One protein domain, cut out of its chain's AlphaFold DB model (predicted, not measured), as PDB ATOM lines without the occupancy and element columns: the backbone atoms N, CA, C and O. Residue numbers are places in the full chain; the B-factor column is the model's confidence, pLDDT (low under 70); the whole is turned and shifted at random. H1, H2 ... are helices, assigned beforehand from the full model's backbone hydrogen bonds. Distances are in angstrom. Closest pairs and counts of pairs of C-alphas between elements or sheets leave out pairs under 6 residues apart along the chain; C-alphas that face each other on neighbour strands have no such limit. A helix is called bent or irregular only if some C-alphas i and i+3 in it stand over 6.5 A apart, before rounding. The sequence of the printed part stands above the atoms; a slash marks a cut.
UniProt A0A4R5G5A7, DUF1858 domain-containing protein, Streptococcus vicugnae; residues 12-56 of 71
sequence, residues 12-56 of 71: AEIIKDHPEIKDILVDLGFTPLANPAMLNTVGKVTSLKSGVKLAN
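Overview. This is residues 12 to 56 of the 71 residues of the protein "DUF1858 domain-containing protein" of Streptococcus vicugnae (UniProt A0A4R5G5A7). Five short helices, H1 to H5, follow one another round a loose ring that brings H5 back to the first residues of H1, while H6 is set to one side and touches no helix. Residues 16 to 21, where H1 turns into H2, stick out from the body. The printed part has 45 residues with six named helices, in the order H1 to H6 along the chain, and no named strand; the class is all helix. The whole is compact, with a radius of gyration of the C-alphas of 9.2 A, and has a rounded outline spanning 24 by 20 by 16 A.

Arrangement. H1, residues 12 to 17, and H2, residues 20 to 27, only just touch, with 3 pairs of C-alphas within 8 A, and only at the corner by their link. Their closest C-alphas, those of Ile 15 and Lys 22, are 5.8 A apart. Their lines stand at a steep tilt of 43 degrees, and they run opposite ways. H2 touches H3, residues 31 to 34, with the closest C-alphas, of Val 26 and Ala 34, 6.3 A apart. H3 and H4, residues 36 to 39, only just touch, with 3 pairs within 8 A, and only at the corner; the closest C-alphas, of Leu 33 and Leu 39, are 5.0 A apart. H4 and H5, residues 42 to 45, meet only through their link. H5 and H1 only just touch, again with 3 pairs; the closest C-alphas, of Ala 12 and Gly 43, are 4.8 A apart. H1 and H4 are close but not clearly touching, at 5.8 A between the C-alphas of Ala 12 and Leu 39. H6, residues 48 to 54, is apart from H1, H2, H3, H4 and H5. In H1 and H6 every O i to N i+4 pair is within hydrogen-bond range, in H2 3 of 4, and H3, H4 and H5 are too short for such a pair.

Along the chain. H1 begins at C-alpha 12, (-41.820, 8.709, 46.713), and is 8.8 A long from first to last C-alpha. H2, the longest helix by residues, measures 11.5 A; it is neither bent nor irregular, but only just: C-alphas 20 and 23 are 6.1 A apart. H3, H4 and H5 measure 5.6 A, 4.9 A and 5.2 A. H6 measures 9.7 A and ends at C-alpha 54, (-33.673, 19.602, 37.749).

Size, cuts and confidence. The two C-alphas farthest apart, those of Asp 17 and Asn 56, are 24.7 A apart. The printed part has no cut, and its five links between helices are tight. The mean pLDDT of the printed part is 75.1; residues 45 to 56 are under 70, and H6 has a mean of 63.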
ATOM      1  N   ALA A  12     -40.957   9.066  45.593       83.88
ATOM      2  CA  ALA A  12     -41.820   8.709  46.713       83.88
ATOM      3  C   ALA A  12     -41.791   7.212  47.052       83.88
ATOM      4  O   ALA A  12     -41.870   6.870  48.229       83.88
ATOM      5  N   GLU A  13     -41.671   6.329  46.056       84.31
ATOM      6  CA  GLU A  13     -41.545   4.888  46.308       84.31
ATOM      7  C   GLU A  13     -40.158   4.547  46.836       84.31
ATOM      8  O   GLU A  13     -40.038   3.863  47.844       84.31
ATOM      9  N   ILE A  14     -39.116   5.128  46.241       79.69
ATOM     10  CA  ILE A  14     -37.732   4.917  46.680       79.69
ATOM     11  C   ILE A  14     -37.552   5.341  48.142       79.69
ATOM     12  O   ILE A  14     -36.982   4.588  48.916       79.69
ATOM     13  N   ILE A  15     -38.075   6.502  48.549       81.25
ATOM     14  CA  ILE A  15     -38.014   6.967  49.948       81.25
ATOM     15  C   ILE A  15     -38.859   6.089  50.880       81.25
ATOM     16  O   ILE A  15     -38.550   5.969  52.062       81.25
ATOM     17  N   LYS A  16     -39.939   5.487  50.378       83.12
ATOM     18  CA  LYS A  16     -40.765   4.574  51.171       83.12
ATOM     19  C   LYS A  16     -40.032   3.261  51.454       83.12
ATOM     20  O   LYS A  16     -40.125   2.770  52.574       83.12
ATOM     21  N   ASP A  17     -39.329   2.718  50.462       82.88
ATOM     22  CA  ASP A  17     -38.502   1.514  50.608       82.88
ATOM     23  C   ASP A  17     -37.184   1.800  51.355       82.88
ATOM     24  O   ASP A  17     -36.706   0.960  52.112       82.88
ATOM     25  N   HIS A  18     -36.631   3.002  51.175       81.00
ATOM     26  CA  HIS A  18     -35.343   3.452  51.704       81.00
ATOM     27  C   HIS A  18     -35.456   4.867  52.297       81.00
ATOM     28  O   HIS A  18     -35.070   5.857  51.654       81.00
ATOM     29  N   PRO A  19     -35.998   5.013  53.519       81.81
ATOM     30  CA  PRO A  19     -36.171   6.318  54.154       81.81
ATOM     31  C   PRO A  19     -34.848   7.065  54.368       81.81
ATOM     32  O   PRO A  19     -34.846   8.295  54.349       81.81
ATOM     33  N   GLU A  20     -33.720   6.358  54.479       80.94
ATOM     34  CA  GLU A  20     -32.371   6.926  54.590       80.94
ATOM     35  C   GLU A  20     -31.970   7.793  53.385       80.94
ATOM     36  O   GLU A  20     -31.139   8.692  53.500       80.94
ATOM     37  N   ILE A  21     -32.591   7.568  52.226       77.38
ATOM     38  CA  ILE A  21     -32.322   8.333  51.005       77.38
ATOM     39  C   ILE A  21     -32.962   9.719  51.072       77.38
ATOM     40  O   ILE A  21     -32.486  10.643  50.412       77.38
ATOM     41  N   LYS A  22     -34.015   9.898  51.878       80.38
ATOM     42  CA  LYS A  22     -34.697  11.187  52.014       80.38
ATOM     43  C   LYS A  22     -33.726  12.277  52.456       80.38
ATOM     44  O   LYS A  22     -33.683  13.327  51.820       80.38
ATOM     45  N   ASP A  23     -32.952  12.018  53.505       81.94
ATOM     46  CA  ASP A  23     -31.979  12.975  54.031       81.94
ATOM     47  C   ASP A  23     -30.873  13.269  53.017       81.94
ATOM     48  O   ASP A  23     -30.558  14.431  52.784       81.94
ATOM     49  N   ILE A  24     -30.372  12.244  52.317       79.94
ATOM     50  CA  ILE A  24     -29.373  12.411  51.251       79.94
ATOM     51  C   ILE A  24     -29.923  13.308  50.135       79.94
ATOM     52  O   ILE A  24     -29.243  14.217  49.678       79.94
ATOM     53  N   LEU A  25     -31.163  13.090  49.690       76.56
ATOM     54  CA  LEU A  25     -31.777  13.916  48.650       76.56
ATOM     55  C   LEU A  25     -31.977  15.360  49.121       76.56
ATOM     56  O   LEU A  25     -31.699  16.290  48.367       76.56
ATOM     57  N   VAL A  26     -32.441  15.563  50.352       80.81
ATOM     58  CA  VAL A  26     -32.612  16.904  50.925       80.81
ATOM     59  C   VAL A  26     -31.271  17.639  51.011       80.81
ATOM     60  O   VAL A  26     -31.207  18.796  50.593       80.81
ATOM     61  N   ASP A  27     -30.211  16.959  51.454       78.44
ATOM     62  CA  ASP A  27     -28.839  17.485  51.527       78.44
ATOM     63  C   ASP A  27     -28.267  17.816  50.137       78.44
ATOM     64  O   ASP A  27     -27.669  18.869  49.925       78.44
ATOM     65  N   LEU A  28     -28.579  16.985  49.139       70.62
ATOM     66  CA  LEU A  28     -28.256  17.215  47.729       70.62
ATOM     67  C   LEU A  28     -29.067  18.358  47.080       70.62
ATOM     68  O   LEU A  28     -28.907  18.631  45.892       70.62
ATOM     69  N   GLY A  29     -29.948  19.038  47.816       72.12
ATOM     70  CA  GLY A  29     -30.697  20.195  47.319       72.12
ATOM     71  C   GLY A  29     -32.142  19.899  46.920       72.12
ATOM     72  O   GLY A  29     -32.861  20.814  46.513       72.12
ATOM     73  N   PHE A  30     -32.637  18.673  47.115       75.88
ATOM     74  CA  PHE A  30     -34.070  18.364  47.044       75.88
ATOM     75  C   PHE A  30     -34.804  18.709  48.343       75.88
ATOM     76  O   PHE A  30     -35.647  17.954  48.831       75.88
ATOM     77  N   THR A  31     -34.526  19.885  48.892       80.69
ATOM     78  CA  THR A  31     -35.187  20.423  50.082       80.69
ATOM     79  C   THR A  31     -36.722  20.367  50.052       80.69
ATOM     80  O   THR A  31     -37.294  20.032  51.092       80.69
ATOM     81  N   PRO A  32     -37.442  20.566  48.920       79.38
ATOM     82  CA  PRO A  32     -38.898  20.407  48.912       79.38
ATOM     83  C   PRO A  32     -39.371  18.984  49.249       79.38
ATOM     84  O   PRO A  32     -40.467  18.837  49.782       79.38
ATOM     85  N   LEU A  33     -38.565  17.937  49.027       79.44
ATOM     86  CA  LEU A  33     -38.926  16.559  49.400       79.44
ATOM     87  C   LEU A  33     -38.952  16.328  50.917       79.44
ATOM     88  O   LEU A  33     -39.532  15.339  51.375       79.44
ATOM     89  N   ALA A  34     -38.379  17.237  51.714       81.94
ATOM     90  CA  ALA A  34     -38.528  17.207  53.164       81.94
ATOM     91  C   ALA A  34     -40.008  17.307  53.572       81.94
ATOM     92  O   ALA A  34     -40.424  16.664  54.543       81.94
ATOM     93  N   ASN A  35     -40.806  18.052  52.792       85.06
ATOM     94  CA  ASN A  35     -42.231  18.238  53.021       85.06
ATOM     95  C   ASN A  35     -43.037  17.028  52.496       85.06
ATOM     96  O   ASN A  35     -43.051  16.772  51.287       85.06
ATOM     97  N   PRO A  36     -43.779  16.312  53.363       80.50
ATOM     98  CA  PRO A  36     -44.562  15.142  52.964       80.50
ATOM     99  C   PRO A  36     -45.632  15.451  51.905       80.50
ATOM    100  O   PRO A  36     -45.915  14.600  51.060       80.50
ATOM    101  N   ALA A  37     -46.189  16.666  51.885       84.38
ATOM    102  CA  ALA A  37     -47.147  17.071  50.856       84.38
ATOM    103  C   ALA A  37     -46.493  17.163  49.466       84.38
ATOM    104  O   ALA A  37     -47.086  16.757  48.464       84.38
ATOM    105  N   MET A  38     -45.248  17.644  49.400       82.69
ATOM    106  CA  MET A  38     -44.488  17.739  48.150       82.69
ATOM    107  C   MET A  38     -43.945  16.380  47.709       82.69
ATOM    108  O   MET A  38     -43.975  16.059  46.523       82.69
ATOM    109  N   LEU A  39     -43.529  15.534  48.652       81.94
ATOM    110  CA  LEU A  39     -43.148  14.153  48.363       81.94
ATOM    111  C   LEU A  39     -44.311  13.368  47.736       81.94
ATOM    112  O   LEU A  39     -44.128  12.671  46.742       81.94
ATOM    113  N   ASN A  40     -45.523  13.523  48.271       81.50
ATOM    114  CA  ASN A  40     -46.707  12.813  47.784       81.50
ATOM    115  C   ASN A  40     -47.293  13.397  46.482       81.50
ATOM    116  O   ASN A  40     -48.181  12.789  45.888       81.50
ATOM    117  N   THR A  41     -46.815  14.562  46.042       80.38
ATOM    118  CA  THR A  41     -47.199  15.190  44.773       80.38
ATOM    119  C   THR A  41     -46.034  15.096  43.797       80.38
ATOM    120  O   THR A  41     -45.974  14.153  43.013       80.38
ATOM    121  N   VAL A  42     -45.056  15.995  43.907       73.12
ATOM    122  CA  VAL A  42     -43.865  16.068  43.050       73.12
ATOM    123  C   VAL A  42     -43.085  14.757  43.059       73.12
ATOM    124  O   VAL A  42     -42.715  14.283  41.992       73.12
ATOM    125  N   GLY A  43     -42.905  14.117  44.218       70.94
ATOM    126  CA  GLY A  43     -42.182  12.842  44.329       70.94
ATOM    127  C   GLY A  43     -42.871  11.640  43.666       70.94
ATOM    128  O   GLY A  43     -42.210  10.629  43.436       70.94
ATOM    129  N   LYS A  44     -44.167  11.738  43.330       74.00
ATOM    130  CA  LYS A  44     -44.890  10.729  42.532       74.00
ATOM    131  C   LYS A  44     -44.823  10.991  41.030       74.00
ATOM    132  O   LYS A  44     -44.840  10.039  40.259       74.00
ATOM    133  N   VAL A  45     -44.767  12.261  40.621       68.69
ATOM    134  CA  VAL A  45     -44.732  12.647  39.196       68.69
ATOM    135  C   VAL A  45     -43.305  12.749  38.653       68.69
ATOM    136  O   VAL A  45     -43.097  12.666  37.447       68.69
ATOM    137  N   THR A  46     -42.317  12.936  39.531       66.50
ATOM    138  CA  THR A  46     -40.902  13.044  39.173       66.50
ATOM    139  C   THR A  46     -40.157  11.765  39.555       66.50
ATOM    140  O   THR A  46     -40.190  11.324  40.707       66.50
ATOM    141  N   SER A  47     -39.471  11.154  38.590       68.56
ATOM    142  CA  SER A  47     -38.491  10.100  38.870       68.56
ATOM    143  C   SER A  47     -37.185  10.727  39.344       68.56
ATOM    144  O   SER A  47     -36.849  11.858  38.974       68.56
ATOM    145  N   LEU A  48     -36.402   9.971  40.113       68.69
ATOM    146  CA  LEU A  48     -35.138  10.448  40.683       68.69
ATOM    147  C   LEU A  48     -34.175  10.935  39.583       68.69
ATOM    148  O   LEU A  48     -33.530  11.969  39.733       68.69
ATOM    149  N   LYS A  49     -34.193  10.286  38.410       65.12
ATOM    150  CA  LYS A  49     -33.454  10.703  37.203       65.12
ATOM    151  C   LYS A  49     -33.792  12.125  36.725       65.12
ATOM    152  O   LYS A  49     -32.892  12.895  36.391       65.12
ATOM    153  N   SER A  50     -35.076  12.480  36.689       65.31
ATOM    154  CA  SER A  50     -35.536  13.817  36.285       65.31
ATOM    155  C   SER A  50     -35.268  14.837  37.380       65.31
ATOM    156  O   SER A  50     -34.814  15.943  37.097       65.31
ATOM    157  N   GLY A  51     -35.470  14.434  38.635       63.75
ATOM    158  CA  GLY A  51     -35.122  15.233  39.795       63.75
ATOM    159  C   GLY A  51     -33.655  15.659  39.781       63.75
ATOM    160  O   GLY A  51     -33.376  16.839  39.940       63.75
ATOM    161  N   VAL A  52     -32.717  14.735  39.542       64.25
ATOM    162  CA  VAL A  52     -31.264  15.020  39.569       64.25
ATOM    163  C   VAL A  52     -30.890  16.033  38.492       64.25
ATOM    164  O   VAL A  52     -30.098  16.944  38.728       64.25
ATOM    165  N   LYS A  53     -31.539  15.935  37.328       60.16
ATOM    166  CA  LYS A  53     -31.378  16.886  36.226       60.16
ATOM    167  C   LYS A  53     -31.932  18.278  36.562       60.16
ATOM    168  O   LYS A  53     -31.343  19.273  36.150       60.16
ATOM    169  N   LEU A  54     -33.039  18.352  37.306       53.72
ATOM    170  CA  LEU A  54     -33.673  19.602  37.749       53.72
ATOM    171  C   LEU A  54     -32.937  20.257  38.925       53.72
ATOM    172  O   LEU A  54     -32.822  21.478  38.966       53.72
ATOM    173  N   ALA A  55     -32.398  19.454  39.844       54.72
ATOM    174  CA  ALA A  55     -31.647  19.905  41.013       54.72
ATOM    175  C   ALA A  55     -30.247  20.448  40.667       54.72
ATOM    176  O   ALA A  55     -29.498  20.818  41.563       54.72
ATOM    177  N   ASN A  56     -29.878  20.506  39.379       49.88
ATOM    178  CA  ASN A  56     -28.547  20.918  38.917       49.88
ATOM    179  C   ASN A  56     -27.409  20.116  39.574       49.88
ATOM    180  O   ASN A  56     -26.263  20.562  39.655       49.88
TER     181      ASN A  56